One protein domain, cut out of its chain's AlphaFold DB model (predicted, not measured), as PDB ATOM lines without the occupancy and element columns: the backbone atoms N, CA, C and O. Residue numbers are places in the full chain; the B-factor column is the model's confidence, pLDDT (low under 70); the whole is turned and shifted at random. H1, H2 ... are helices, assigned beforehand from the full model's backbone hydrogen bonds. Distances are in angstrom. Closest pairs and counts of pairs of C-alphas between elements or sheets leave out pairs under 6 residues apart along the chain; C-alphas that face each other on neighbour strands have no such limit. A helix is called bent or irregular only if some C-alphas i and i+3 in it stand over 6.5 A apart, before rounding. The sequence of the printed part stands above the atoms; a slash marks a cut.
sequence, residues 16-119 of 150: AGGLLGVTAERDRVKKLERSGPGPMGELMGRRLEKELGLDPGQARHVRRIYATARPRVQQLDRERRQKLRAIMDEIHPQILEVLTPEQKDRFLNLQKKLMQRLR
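This is residues 16 to 119 of the 150 residues of an uncharacterized protein of Verrucomicrobiaceae bacterium (UniProt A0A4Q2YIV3). A long bent helix, H3, makes the length of an open, all-helix shape: its short first arm H3a pairs with H2 as a small helical hairpin at one end, and at the other end H4 folds back beside the long arm H3b with a gap between them. Residues 16 to 31 of H1 stick out from the hairpin end as a free arm. The printed part has 104 residues, with four named helices in the order H1, H2, H3, H4 and no named strand. It is extended, with a radius of gyration of the C-alphas of 22.8 A, and flat in outline, spanning 67 by 47 by 21 A.

H1 is residues 16 to 34, 26.3 A from first to last C-alpha, and begins with C-alpha 16 at (13.891, 53.882, 52.448). H2 follows as residues 39 to 52, 19.7 A long. H3, residues 56 to 97, was assigned as one helix by its hydrogen bonds but is bent: C-alphas 68 and 71 are 7.1 A apart. Its arm H3a is residues 56 to 68, 18.5 A long, and its arm H3b is residues 71 to 97, 40.2 A long, beginning with C-alpha 71 at (0.400, 25.708, 61.431). H3b is itself irregular, with C-alphas 90 and 93 6.8 A apart, and has a kink of 26 degrees near residue 90. H4 is residues 101 to 118, 26.1 A long, and ends with C-alpha 118 at (-12.542, 12.765, 47.805).

H1 touches no helix and is apart from H2, H3a, H3b and H4. H2 and H3a touch and form a helical hairpin; their closest C-alphas, those of Gly 41 and Tyr 66, are 5.4 A apart. They run opposite ways at a tilt of 35.4 degrees, only just steep. H3a and H3b stand at a steep tilt of 50 degrees. H3b and H4 are close but not clearly touching; their closest C-alphas, those of Leu 96 and Lys 104, are 6.4 A apart, while their centres are 18.0 A apart. They run opposite ways at a shallow tilt of 13 degrees. Every O i to N i+4 pair is within hydrogen-bond range in H1, H2 and H3a, against 21 of 23 in H3b and 13 of 14 in H4.

The two C-alphas farthest apart, those of Ala 16 and Thr 100, are 71.4 A apart. The printed part has no cut, and its three links between helices are tight. Residues 16 to 31, 71 to 94 and 109 to 119 stand free. The mean pLDDT of the printed part is 80.0; residues 16 to 40 and 118 to 119 are under 70.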
ATOM      1  N   ALA A  16      14.292  54.923  53.394       67.88
ATOM      2  CA  ALA A  16      13.891  53.882  52.448       67.88
ATOM      3  C   ALA A  16      13.604  52.542  53.151       67.88
ATOM      4  O   ALA A  16      12.561  51.933  52.925       67.88
ATOM      5  N   GLY A  17      14.489  52.110  54.052       65.38
ATOM      6  CA  GLY A  17      14.325  50.899  54.856       65.38
ATOM      7  C   GLY A  17      13.160  50.996  55.841       65.38
ATOM      8  O   GLY A  17      12.423  50.028  56.002       65.38
ATOM      9  N   GLY A  18      12.935  52.168  56.443       67.38
ATOM     10  CA  GLY A  18      11.794  52.435  57.320       67.38
ATOM     11  C   GLY A  18      10.461  52.419  56.571       67.38
ATOM     12  O   GLY A  18       9.513  51.779  57.022       67.38
ATOM     13  N   LEU A  19      10.392  53.042  55.389       65.38
ATOM     14  CA  LEU A  19       9.194  53.015  54.543       65.38
ATOM     15  C   LEU A  19       8.889  51.596  54.044       65.38
ATOM     16  O   LEU A  19       7.753  51.142  54.182       65.38
ATOM     17  N   LEU A  20       9.898  50.870  53.546       62.06
ATOM     18  CA  LEU A  20       9.751  49.477  53.104       62.06
ATOM     19  C   LEU A  20       9.405  48.531  54.266       62.06
ATOM     20  O   LEU A  20       8.583  47.626  54.103       62.06
ATOM     21  N   GLY A  21       9.986  48.757  55.446       59.06
ATOM     22  CA  GLY A  21       9.719  48.000  56.669       59.06
ATOM     23  C   GLY A  21       8.280  48.162  57.151       59.06
ATOM     24  O   GLY A  21       7.600  47.162  57.371       59.06
ATOM     25  N   VAL A  22       7.773  49.399  57.213       59.47
ATOM     26  CA  VAL A  22       6.389  49.695  57.629       59.47
ATOM     27  C   VAL A  22       5.367  49.131  56.638       59.47
ATOM     28  O   VAL A  22       4.315  48.636  57.054       59.47
ATOM     29  N   THR A  23       5.645  49.150  55.329       59.25
ATOM     30  CA  THR A  23       4.754  48.515  54.341       59.25
ATOM     31  C   THR A  23       4.795  46.990  54.421       59.25
ATOM     32  O   THR A  23       3.742  46.356  54.395       59.25
ATOM     33  N   ALA A  24       5.976  46.392  54.607       61.16
ATOM     34  CA  ALA A  24       6.125  44.943  54.734       61.16
ATOM     35  C   ALA A  24       5.506  44.397  56.034       61.16
ATOM     36  O   ALA A  24       4.919  43.313  56.032       61.16
ATOM     37  N   GLU A  25       5.584  45.146  57.138       53.97
ATOM     38  CA  GLU A  25       4.878  44.823  58.382       53.97
ATOM     39  C   GLU A  25       3.368  44.939  58.216       53.97
ATOM     40  O   GLU A  25       2.646  44.028  58.615       53.97
ATOM     41  N   ARG A  26       2.876  45.996  57.563       58.25
ATOM     42  CA  ARG A  26       1.444  46.142  57.261       58.25
ATOM     43  C   ARG A  26       0.927  45.020  56.374       58.25
ATOM     44  O   ARG A  26      -0.186  44.560  56.602       58.25
ATOM     45  N   ASP A  27       1.717  44.537  55.420       55.06
ATOM     46  CA  ASP A  27       1.345  43.395  54.588       55.06
ATOM     47  C   ASP A  27       1.410  42.073  55.351       55.06
ATOM     48  O   ASP A  27       0.534  41.232  55.163       55.06
ATOM     49  N   ARG A  28       2.370  41.883  56.263       56.12
ATOM     50  CA  ARG A  28       2.401  40.713  57.161       56.12
ATOM     51  C   ARG A  28       1.233  40.718  58.144       56.12
ATOM     52  O   ARG A  28       0.612  39.675  58.328       56.12
ATOM     53  N   VAL A  29       0.887  41.872  58.710       52.84
ATOM     54  CA  VAL A  29      -0.270  42.052  59.597       52.84
ATOM     55  C   VAL A  29      -1.575  41.886  58.818       52.84
ATOM     56  O   VAL A  29      -2.417  41.106  59.240       52.84
ATOM     57  N   LYS A  30      -1.716  42.468  57.619       53.91
ATOM     58  CA  LYS A  30      -2.876  42.227  56.740       53.91
ATOM     59  C   LYS A  30      -2.963  40.784  56.258       53.91
ATOM     60  O   LYS A  30      -4.062  40.285  56.048       53.91
ATOM     61  N   LYS A  31      -1.840  40.093  56.045       51.16
ATOM     62  CA  LYS A  31      -1.819  38.665  55.684       51.16
ATOM     63  C   LYS A  31      -2.183  37.795  56.885       51.16
ATOM     64  O   LYS A  31      -2.860  36.794  56.681       51.16
ATOM     65  N   LEU A  32      -1.825  38.218  58.099       50.62
ATOM     66  CA  LEU A  32      -2.261  37.619  59.360       50.62
ATOM     67  C   LEU A  32      -3.763  37.854  59.621       50.62
ATOM     68  O   LEU A  32      -4.456  36.936  60.050       50.62
ATOM     69  N   GLU A  33      -4.284  39.039  59.293       48.44
ATOM     70  CA  GLU A  33      -5.716  39.382  59.351       48.44
ATOM     71  C   GLU A  33      -6.533  38.670  58.261       48.44
ATOM     72  O   GLU A  33      -7.637  38.199  58.524       48.44
ATOM     73  N   ARG A  34      -5.989  38.533  57.042       50.34
ATOM     74  CA  ARG A  34      -6.594  37.754  55.943       50.34
ATOM     75  C   ARG A  34      -6.495  36.249  56.169       50.34
ATOM     76  O   ARG A  34      -7.339  35.507  55.674       50.34
ATOM     77  N   SER A  35      -5.516  35.782  56.941       52.97
ATOM     78  CA  SER A  35      -5.518  34.442  57.521       52.97
ATOM     79  C   SER A  35      -6.342  34.436  58.806       52.97
ATOM     80  O   SER A  35      -5.837  34.097  59.877       52.97
ATOM     81  N   GLY A  36      -7.623  34.798  58.692       55.69
ATOM     82  CA  GLY A  36      -8.605  34.531  59.734       55.69
ATOM     83  C   GLY A  36      -8.521  33.071  60.203       55.69
ATOM     84  O   GLY A  36      -7.903  32.231  59.529       55.69
ATOM     85  N   PRO A  37      -9.099  32.741  61.371       56.91
ATOM     86  CA  PRO A  37      -9.129  31.362  61.838       56.91
ATOM     87  C   PRO A  37      -9.625  30.504  60.675       56.91
ATOM     88  O   PRO A  37     -10.681  30.781  60.117       56.91
ATOM     89  N   GLY A  38      -8.816  29.538  60.222       64.00
ATOM     90  CA  GLY A  38      -9.198  28.710  59.075       64.00
ATOM     91  C   GLY A  38     -10.589  28.100  59.298       64.00
ATOM     92  O   GLY A  38     -11.049  28.083  60.437       64.00
ATOM     93  N   PRO A  39     -11.254  27.543  58.274       68.12
ATOM     94  CA  PRO A  39     -12.664  27.141  58.356       68.12
ATOM     95  C   PRO A  39     -13.021  26.328  59.616       68.12
ATOM     96  O   PRO A  39     -14.090  26.520  60.182       68.12
ATOM     97  N   MET A  40     -12.097  25.504  60.130       68.88
ATOM     98  CA  MET A  40     -12.263  24.826  61.423       68.88
ATOM     99  C   MET A  40     -12.151  25.715  62.668       68.88
ATOM    100  O   MET A  40     -12.951  25.565  63.585       68.88
ATOM    101  N   GLY A  41     -11.190  26.637  62.731       72.25
ATOM    102  CA  GLY A  41     -11.080  27.581  63.847       72.25
ATOM    103  C   GLY A  41     -12.252  28.562  63.888       72.25
ATOM    104  O   GLY A  41     -12.684  28.961  64.967       72.25
ATOM    105  N   GLU A  42     -12.797  28.925  62.726       74.88
ATOM    106  CA  GLU A  42     -13.992  29.761  62.650       74.88
ATOM    107  C   GLU A  42     -15.241  28.989  63.085       74.88
ATOM    108  O   GLU A  42     -16.024  29.495  63.887       74.88
ATOM    109  N   LEU A  43     -15.391  27.739  62.636       79.00
ATOM    110  CA  LEU A  43     -16.504  26.875  63.029       79.00
ATOM    111  C   LEU A  43     -16.471  26.547  64.529       79.00
ATOM    112  O   LEU A  43     -17.505  26.646  65.187       79.00
ATOM    113  N   MET A  44     -15.295  26.243  65.092       77.88
ATOM    114  CA  MET A  44     -15.148  26.043  66.540       77.88
ATOM    115  C   MET A  44     -15.368  27.332  67.323       77.88
ATOM    116  O   MET A  44     -16.076  27.311  68.323       77.88
ATOM    117  N   GLY A  45     -14.833  28.461  66.852       79.19
ATOM    118  CA  GLY A  45     -15.065  29.759  67.482       79.19
ATOM    119  C   GLY A  45     -16.553  30.099  67.563       79.19
ATOM    120  O   GLY A  45     -17.030  30.450  68.634       79.19
ATOM    121  N   ARG A  46     -17.302  29.922  66.464       80.75
ATOM    122  CA  ARG A  46     -18.760  30.148  66.424       80.75
ATOM    123  C   ARG A  46     -19.531  29.171  67.311       80.75
ATOM    124  O   ARG A  46     -20.513  29.558  67.937       80.75
ATOM    125  N   ARG A  47     -19.104  27.907  67.361       84.25
ATOM    126  CA  ARG A  47     -19.729  26.897  68.221       84.25
ATOM    127  C   ARG A  47     -19.553  27.241  69.698       84.25
ATOM    128  O   ARG A  47     -20.535  27.245  70.426       84.25
ATOM    129  N   LEU A  48     -18.336  27.591  70.108       84.19
ATOM    130  CA  LEU A  48     -18.032  27.998  71.481       84.19
ATOM    131  C   LEU A  48     -18.719  29.314  71.852       84.19
ATOM    132  O   LEU A  48     -19.224  29.440  72.957       84.19
ATOM    133  N   GLU A  49     -18.792  30.267  70.922       85.06
ATOM    134  CA  GLU A  49     -19.540  31.515  71.103       85.06
ATOM    135  C   GLU A  49     -21.017  31.238  71.411       85.06
ATOM    136  O   GLU A  49     -21.551  31.773  72.380       85.06
ATOM    137  N   LYS A  50     -21.645  30.329  70.654       87.50
ATOM    138  CA  LYS A  50     -23.043  29.931  70.852       87.50
ATOM    139  C   LYS A  50     -23.266  29.120  72.131       87.50
ATOM    140  O   LYS A  50     -24.258  29.343  72.814       87.50
ATOM    141  N   GLU A  51     -22.402  28.149  72.420       89.44
ATOM    142  CA  GLU A  51     -22.591  27.215  73.538       89.44
ATOM    143  C   GLU A  51     -22.208  27.826  74.895       89.44
ATOM    144  O   GLU A  51     -22.797  27.458  75.907       89.44
ATOM    145  N   LEU A  52     -21.257  28.766  74.925       90.31
ATOM    146  CA  LEU A  52     -20.745  29.370  76.163       90.31
ATOM    147  C   LEU A  52     -21.186  30.825  76.365       90.31
ATOM    148  O   LEU A  52     -20.840  31.418  77.383       90.31
ATOM    149  N   GLY A  53     -21.912  31.414  75.407       87.56
ATOM    150  CA  GLY A  53     -22.352  32.809  75.481       87.56
ATOM    151  C   GLY A  53     -21.184  33.794  75.539       87.56
ATOM    152  O   GLY A  53     -21.195  34.720  76.346       87.56
ATOM    153  N   LEU A  54     -20.142  33.563  74.732       87.44
ATOM    154  CA  LEU A  54     -18.926  34.379  74.773       87.44
ATOM    155  C   LEU A  54     -19.206  35.812  74.302       87.44
ATOM    156  O   LEU A  54     -19.787  36.017  73.236       87.44
ATOM    157  N   ASP A  55     -18.687  36.799  75.034       87.38
ATOM    158  CA  ASP A  55     -18.661  38.187  74.566       87.38
ATOM    159  C   ASP A  55     -17.800  38.312  73.285       87.38
ATOM    160  O   ASP A  55     -16.824  37.560  73.118       87.38
ATOM    161  N   PRO A  56     -18.074  39.274  72.376       82.88
ATOM    162  CA  PRO A  56     -17.280  39.463  71.164       82.88
ATOM    163  C   PRO A  56     -15.766  39.572  71.396       82.88
ATOM    164  O   PRO A  56     -14.985  39.121  70.550       82.88
ATOM    165  N   GLY A  57     -15.323  40.144  72.521       84.69
ATOM    166  CA  GLY A  57     -13.913  40.186  72.913       84.69
ATOM    167  C   GLY A  57     -13.325  38.799  73.174       84.69
ATOM    168  O   GLY A  57     -12.266  38.462  72.633       84.69
ATOM    169  N   GLN A  58     -14.041  37.966  73.930       84.75
ATOM    170  CA  GLN A  58     -13.643  36.590  74.242       84.75
ATOM    171  C   GLN A  58     -13.653  35.714  72.988       84.75
ATOM    172  O   GLN A  58     -12.682  35.003  72.722       84.75
ATOM    173  N   ALA A  59     -14.686  35.828  72.154       81.75
ATOM    174  CA  ALA A  59     -14.779  35.083  70.903       81.75
ATOM    175  C   ALA A  59     -13.626  35.429  69.938       81.75
ATOM    176  O   ALA A  59     -13.036  34.541  69.314       81.75
ATOM    177  N   ARG A  60     -13.233  36.713  69.850       83.44
ATOM    178  CA  ARG A  60     -12.034  37.136  69.097       83.44
ATOM    179  C   ARG A  60     -10.755  36.516  69.658       83.44
ATOM    180  O   ARG A  60      -9.897  36.101  68.878       83.44
ATOM    181  N   HIS A  61     -10.625  36.435  70.979       85.56
ATOM    182  CA  HIS A  61      -9.455  35.841  71.619       85.56
ATOM    183  C   HIS A  61      -9.363  34.328  71.358       85.56
ATOM    184  O   HIS A  61      -8.322  33.845  70.914       85.56
ATOM    185  N   VAL A  62     -10.470  33.595  71.507       85.50
ATOM    186  CA  VAL A  62     -10.558  32.156  71.197       85.50
ATOM    187  C   VAL A  62     -10.203  31.881  69.734       85.50
ATOM    188  O   VAL A  62      -9.368  31.022  69.443       85.50
ATOM    189  N   ARG A  63     -10.760  32.661  68.798       82.19
ATOM    190  CA  ARG A  63     -10.415  32.572  67.368       82.19
ATOM    191  C   ARG A  63      -8.913  32.754  67.123       82.19
ATOM    192  O   ARG A  63      -8.338  32.029  66.311       82.19
ATOM    193  N   ARG A  64      -8.264  33.674  67.846       84.56
ATOM    194  CA  ARG A  64      -6.812  33.902  67.758       84.56
ATOM    195  C   ARG A  64      -6.006  32.709  68.277       84.56
ATOM    196  O   ARG A  64      -5.042  32.329  67.624       84.56
ATOM    197  N   ILE A  65      -6.416  32.086  69.383       86.50
ATOM    198  CA  ILE A  65      -5.757  30.880  69.922       86.50
ATOM    199  C   ILE A  65      -5.747  29.760  68.870       86.50
ATOM    200  O   ILE A  65      -4.691  29.192  68.574       86.50
ATOM    201  N   TYR A  66      -6.891  29.497  68.230       83.81
ATOM    202  CA  TYR A  66      -6.972  28.507  67.150       83.81
ATOM    203  C   TYR A  66      -6.140  28.891  65.921       83.81
ATOM    204  O   TYR A  66      -5.513  28.022  65.310       83.81
ATOM    205  N   ALA A  67      -6.098  30.176  65.558       83.44
ATOM    206  CA  ALA A  67      -5.271  30.650  64.452       83.44
ATOM    207  C   ALA A  67      -3.775  30.388  64.706       83.44
ATOM    208  O   ALA A  67      -3.087  29.899  63.808       83.44
ATOM    209  N   THR A  68      -3.292  30.608  65.933       86.00
ATOM    210  CA  THR A  68      -1.902  30.322  66.328       86.00
ATOM    211  C   THR A  68      -1.574  28.826  66.284       86.00
ATOM    212  O   THR A  68      -0.460  28.445  65.929       86.00
ATOM    213  N   ALA A  69      -2.535  27.955  66.605       85.44
ATOM    214  CA  ALA A  69      -2.343  26.503  66.557       85.44
ATOM    215  C   ALA A  69      -2.379  25.924  65.128       85.44
ATOM    216  O   ALA A  69      -1.854  24.834  64.883       85.44
ATOM    217  N   ARG A  70      -2.969  26.646  64.165       82.69
ATOM    218  CA  ARG A  70      -3.211  26.168  62.794       82.69
ATOM    219  C   ARG A  70      -1.967  25.609  62.084       82.69
ATOM    220  O   ARG A  70      -2.099  24.532  61.501       82.69
ATOM    221  N   PRO A  71      -0.778  26.245  62.115       86.38
ATOM    222  CA  PRO A  71       0.400  25.708  61.431       86.38
ATOM    223  C   PRO A  71       0.823  24.334  61.967       86.38
ATOM    224  O   PRO A  71       1.164  23.451  61.183       86.38
ATOM    225  N   ARG A  72       0.726  24.127  63.290       85.62
ATOM    226  CA  ARG A  72       1.056  22.848  63.939       85.62
ATOM    227  C   ARG A  72       0.085  21.749  63.520       85.62
ATOM    228  O   ARG A  72       0.513  20.662  63.151       85.62
ATOM    229  N   VAL A  73      -1.215  22.055  63.498       84.75
ATOM    230  CA  VAL A  73      -2.244  21.115  63.023       84.75
ATOM    231  C   VAL A  73      -2.019  20.756  61.552       84.75
ATOM    232  O   VAL A  73      -2.046  19.584  61.193       84.75
ATOM    233  N   GLN A  74      -1.718  21.740  60.699       83.69
ATOM    234  CA  GLN A  74      -1.434  21.498  59.280       83.69
ATOM    235  C   GLN A  74      -0.176  20.660  59.050       83.69
ATOM    236  O   GLN A  74      -0.114  19.889  58.092       83.69
ATOM    237  N   GLN A  75       0.850  20.834  59.881       88.00
ATOM    238  CA  GLN A  75       2.037  19.991  59.842       88.00
ATOM    239  C   GLN A  75       1.694  18.549  60.228       88.00
ATOM    240  O   GLN A  75       1.973  17.642  59.448       88.00
ATOM    241  N   LEU A  76       1.001  18.353  61.353       90.19
ATOM    242  CA  LEU A  76       0.580  17.026  61.801       90.19
ATOM    243  C   LEU A  76      -0.296  16.319  60.758       90.19
ATOM    244  O   LEU A  76      -0.103  15.139  60.479       90.19
ATOM    245  N   ASP A  77      -1.232  17.037  60.134       83.50
ATOM    246  CA  ASP A  77      -2.063  16.484  59.062       83.50
ATOM    247  C   ASP A  77      -1.236  16.064  57.839       83.50
ATOM    248  O   ASP A  77      -1.540  15.044  57.219       83.50
ATOM    249  N   ARG A  78      -0.196  16.829  57.473       84.88
ATOM    250  CA  ARG A  78       0.712  16.465  56.371       84.88
ATOM    251  C   ARG A  78       1.475  15.185  56.691       84.88
ATOM    252  O   ARG A  78       1.434  14.257  55.888       84.88
ATOM    253  N   GLU A  79       2.084  15.115  57.868       87.81
ATOM    254  CA  GLU A  79       2.823  13.936  58.328       87.81
ATOM    255  C   GLU A  79       1.912  12.706  58.420       87.81
ATOM    256  O   GLU A  79       2.252  11.630  57.927       87.81
ATOM    257  N   ARG A  80       0.703  12.866  58.979       91.38
ATOM    258  CA  ARG A  80      -0.300  11.797  59.045       91.38
ATOM    259  C   ARG A  80      -0.670  11.294  57.653       91.38
ATOM    260  O   ARG A  80      -0.721  10.085  57.446       91.38
ATOM    261  N   ARG A  81      -0.941  12.196  56.700       85.88
ATOM    262  CA  ARG A  81      -1.285  11.818  55.318       85.88
ATOM    263  C   ARG A  81      -0.147  11.074  54.630       85.88
ATOM    264  O   ARG A  81      -0.423  10.095  53.948       85.88
ATOM    265  N   GLN A  82       1.098  11.509  54.821       89.12
ATOM    266  CA  GLN A  82       2.270  10.829  54.264       89.12
ATOM    267  C   GLN A  82       2.410   9.411  54.818       89.12
ATOM    268  O   GLN A  82       2.518   8.466  54.042       89.12
ATOM    269  N   LYS A  83       2.316   9.245  56.143       92.00
ATOM    270  CA  LYS A  83       2.367   7.920  56.784       92.00
ATOM    271  C   LYS A  83       1.235   7.013  56.312       92.00
ATOM    272  O   LYS A  83       1.470   5.857  55.988       92.00
ATOM    273  N   LEU A  84       0.015   7.545  56.234       89.31
ATOM    274  CA  LEU A  84      -1.132   6.783  55.751       89.31
ATOM    275  C   LEU A  84      -0.955   6.354  54.289       89.31
ATOM    276  O   LEU A  84      -1.290   5.223  53.960       89.31
ATOM    277  N   ARG A  85      -0.423   7.233  53.426       88.31
ATOM    278  CA  ARG A  85      -0.129   6.900  52.026       88.31
ATOM    279  C   ARG A  85       0.890   5.764  51.941       88.31
ATOM    280  O   ARG A  85       0.600   4.781  51.284       88.31
ATOM    281  N   ALA A  86       1.990   5.850  52.689       91.50
ATOM    282  CA  ALA A  86       3.007   4.800  52.715       91.50
ATOM    283  C   ALA A  86       2.438   3.430  53.133       91.50
ATOM    284  O   ALA A  86       2.694   2.437  52.464       91.50
ATOM    285  N   ILE A  87       1.604   3.387  54.180       93.88
ATOM    286  CA  ILE A  87       0.937   2.145  54.612       93.88
ATOM    287  C   ILE A  87       0.017   1.608  53.508       93.88
ATOM    288  O   ILE A  87      -0.020   0.409  53.255       93.88
ATOM    289  N   MET A  88      -0.742   2.485  52.846       89.44
ATOM    290  CA  MET A  88      -1.637   2.077  51.761       89.44
ATOM    291  C   MET A  88      -0.864   1.534  50.557       89.44
ATOM    292  O   MET A  88      -1.278   0.525  49.991       89.44
ATOM    293  N   ASP A  89       0.257   2.161  50.202       89.50
ATOM    294  CA  ASP A  89       1.130   1.723  49.108       89.50
ATOM    295  C   ASP A  89       1.761   0.351  49.409       89.50
ATOM    296  O   ASP A  89       1.910  -0.468  48.505       89.50
ATOM    297  N   GLU A  90       2.059   0.062  50.680       94.00
ATOM    298  CA  GLU A  90       2.591  -1.229  51.135       94.00
ATOM    299  C   GLU A  90       1.558  -2.366  51.056       94.00
ATOM    300  O   GLU A  90       1.874  -3.474  50.608       94.00
ATOM    301  N   ILE A  91       0.315  -2.118  51.480       93.31
ATOM    302  CA  ILE A  91      -0.728  -3.161  51.508       93.31
ATOM    303  C   ILE A  91      -1.408  -3.360  50.150       93.31
ATOM    304  O   ILE A  91      -1.983  -4.417  49.895       93.31
ATOM    305  N   HIS A  92      -1.374  -2.353  49.274       92.00
ATOM    306  CA  HIS A  92      -2.019  -2.410  47.965       92.00
ATOM    307  C   HIS A  92      -1.607  -3.629  47.116       92.00
ATOM    308  O   HIS A  92      -2.510  -4.336  46.663       92.00
ATOM    309  N   PRO A  93      -0.308  -3.937  46.913       93.25
ATOM    310  CA  PRO A  93       0.093  -5.114  46.144       93.25
ATOM    311  C   PRO A  93      -0.368  -6.423  46.797       93.25
ATOM    312  O   PRO A  93      -0.859  -7.300  46.093       93.25
ATOM    313  N   GLN A  94      -0.326  -6.516  48.129       94.38
ATOM    314  CA  GLN A  94      -0.778  -7.701  48.872       94.38
ATOM    315  C   GLN A  94      -2.274  -7.964  48.649       94.38
ATOM    316  O   GLN A  94      -2.704  -9.104  48.483       94.38
ATOM    317  N   ILE A  95      -3.083  -6.900  48.580       92.81
ATOM    318  CA  ILE A  95      -4.501  -7.014  48.223       92.81
ATOM    319  C   ILE A  95      -4.646  -7.514  46.784       92.81
ATOM    320  O   ILE A  95      -5.483  -8.369  46.524       92.81
ATOM    321  N   LEU A  96      -3.847  -7.016  45.836       93.06
ATOM    322  CA  LEU A  96      -3.931  -7.466  44.446       93.06
ATOM    323  C   LEU A  96      -3.544  -8.945  44.282       93.06
ATOM    324  O   LEU A  96      -4.100  -9.611  43.413       93.06
ATOM    325  N   GLU A  97      -2.638  -9.483  45.092       95.62
ATOM    326  CA  GLU A  97      -2.219 -10.891  45.002       95.62
ATOM    327  C   GLU A  97      -3.353 -11.884  45.281       95.62
ATOM    328  O   GLU A  97      -3.419 -12.930  44.637       95.62
ATOM    329  N   VAL A  98      -4.284 -11.541  46.174       96.56
ATOM    330  CA  VAL A  98      -5.407 -12.421  46.546       96.56
ATOM    331  C   VAL A  98      -6.636 -12.273  45.641       96.56
ATOM    332  O   VAL A  98      -7.619 -12.996  45.810       96.56
ATOM    333  N   LEU A  99      -6.614 -11.334  44.689       95.69
ATOM    334  CA  LEU A  99      -7.742 -11.059  43.799       95.69
ATOM    335  C   LEU A  99      -7.623 -11.803  42.466       95.69
ATOM    336  O   LEU A  99      -6.566 -11.852  41.835       95.69
ATOM    337  N   THR A 100      -8.762 -12.292  41.978       96.56
ATOM    338  CA  THR A 100      -8.900 -12.755  40.587       96.56
ATOM    339  C   THR A 100      -8.730 -11.589  39.601       96.56
ATOM    340  O   THR A 100      -8.959 -10.433  39.981       96.56
ATOM    341  N   PRO A 101      -8.362 -11.846  38.331       93.06
ATOM    342  CA  PRO A 101      -8.235 -10.796  37.317       93.06
ATOM    343  C   PRO A 101      -9.471  -9.888  37.224       93.06
ATOM    344  O   PRO A 101      -9.351  -8.665  37.276       93.06
ATOM    345  N   GLU A 102     -10.673 -10.466  37.223       92.69
ATOM    346  CA  GLU A 102     -11.931  -9.717  37.136       92.69
ATOM    347  C   GLU A 102     -12.205  -8.872  38.392       92.69
ATOM    348  O   GLU A 102     -12.903  -7.854  38.332       92.69
ATOM    349  N   GLN A 103     -11.692  -9.286  39.555       94.81
ATOM    350  CA  GLN A 103     -11.797  -8.519  40.797       94.81
ATOM    351  C   GLN A 103     -10.783  -7.369  40.853       94.81
ATOM    352  O   GLN A 103     -11.127  -6.307  41.381       94.81
ATOM    353  N   LYS A 104      -9.584  -7.532  40.275       94.12
ATOM    354  CA  LYS A 104      -8.571  -6.461  40.179       94.12
ATOM    355  C   LYS A 104      -9.116  -5.249  39.432       94.12
ATOM    356  O   LYS A 104      -9.053  -4.132  39.948       94.12
ATOM    357  N   ASP A 105      -9.757  -5.469  38.288       92.31
ATOM    358  CA  ASP A 105     -10.341  -4.386  37.486       92.31
ATOM    359  C   ASP A 105     -11.449  -3.632  38.232       92.31
ATOM    360  O   ASP A 105     -11.554  -2.401  38.165       92.31
ATOM    361  N   ARG A 106     -12.282  -4.349  38.996       93.31
ATOM    362  CA  ARG A 106     -13.312  -3.715  39.837       93.31
ATOM    363  C   ARG A 106     -12.692  -2.914  40.977       93.31
ATOM    364  O   ARG A 106     -13.174  -1.819  41.272       93.31
ATOM    365  N   PHE A 107     -11.639  -3.437  41.598       91.94
ATOM    366  CA  PHE A 107     -10.938  -2.782  42.696       91.94
ATOM    367  C   PHE A 107     -10.257  -1.480  42.248       91.94
ATOM    368  O   PHE A 107     -10.467  -0.438  42.871       91.94
ATOM    369  N   LEU A 108      -9.551  -1.492  41.114       89.38
ATOM    370  CA  LEU A 108      -8.940  -0.290  40.529       89.38
ATOM    371  C   LEU A 108      -9.991   0.774  40.179       89.38
ATOM    372  O   LEU A 108      -9.831   1.960  40.485       89.38
ATOM    373  N   ASN A 109     -11.128   0.356  39.616       91.69
ATOM    374  CA  ASN A 109     -12.248   1.257  39.342       91.69
ATOM    375  C   ASN A 109     -12.863   1.851  40.619       91.69
ATOM    376  O   ASN A 109     -13.258   3.023  40.629       91.69
ATOM    377  N   LEU A 110     -12.954   1.069  41.700       90.62
ATOM    378  CA  LEU A 110     -13.429   1.549  42.997       90.62
ATOM    379  C   LEU A 110     -12.482   2.612  43.567       90.62
ATOM    380  O   LEU A 110     -12.950   3.669  43.997       90.62
ATOM    381  N   GLN A 111     -11.170   2.371  43.511       87.25
ATOM    382  CA  GLN A 111     -10.164   3.337  43.955       87.25
ATOM    383  C   GLN A 111     -10.241   4.642  43.160       87.25
ATOM    384  O   GLN A 111     -10.324   5.714  43.760       87.25
ATOM    385  N   LYS A 112     -10.318   4.568  41.826       86.38
ATOM    386  CA  LYS A 112     -10.451   5.751  40.962       86.38
ATOM    387  C   LYS A 112     -11.688   6.585  41.316       86.38
ATOM    388  O   LYS A 112     -11.594   7.804  41.466       86.38
ATOM    389  N   LYS A 113     -12.840   5.937  41.526       86.38
ATOM    390  CA  LYS A 113     -14.082   6.611  41.953       86.38
ATOM    391  C   LYS A 113     -13.944   7.251  43.333       86.38
ATOM    392  O   LYS A 113     -14.463   8.347  43.553       86.38
ATOM    393  N   LEU A 114     -13.268   6.583  44.266       82.81
ATOM    394  CA  LEU A 114     -13.040   7.111  45.608       82.81
ATOM    395  C   LEU A 114     -12.126   8.344  45.571       82.81
ATOM    396  O   LEU A 114     -12.467   9.360  46.174       82.81
ATOM    397  N   MET A 115     -11.031   8.295  44.806       76.81
ATOM    398  CA  MET A 115     -10.129   9.438  44.610       76.81
ATOM    399  C   MET A 115     -10.862  10.638  43.998       76.81
ATOM    400  O   MET A 115     -10.734  11.759  44.494       76.81
ATOM    401  N   GLN A 116     -11.710  10.392  42.994       78.81
ATOM    402  CA  GLN A 116     -12.529  11.424  42.359       78.81
ATOM    403  C   GLN A 116     -13.534  12.057  43.338       78.81
ATOM    404  O   GLN A 116     -13.703  13.276  43.358       78.81
ATOM    405  N   ARG A 117     -14.185  11.249  44.189       74.62
ATOM    406  CA  ARG A 117     -15.140  11.740  45.204       74.62
ATOM    407  C   ARG A 117     -14.468  12.538  46.310       74.62
ATOM    408  O   ARG A 117     -15.026  13.532  46.766       74.62
ATOM    409  N   LEU A 118     -13.289  12.105  46.741       67.81
ATOM    410  CA  LEU A 118     -12.542  12.765  47.805       67.81
ATOM    411  C   LEU A 118     -11.814  14.030  47.326       67.81
ATOM    412  O   LEU A 118     -11.254  14.731  48.164       67.81
ATOM    413  N   ARG A 119     -11.832  14.338  46.014       63.22
ATOM    414  CA  ARG A 119     -11.088  15.462  45.410       63.22
ATOM    415  C   ARG A 119      -9.640  15.508  45.916       63.22
ATOM    416  O   ARG A 119      -9.102  16.570  46.197       63.22
TER     417      ARG A 119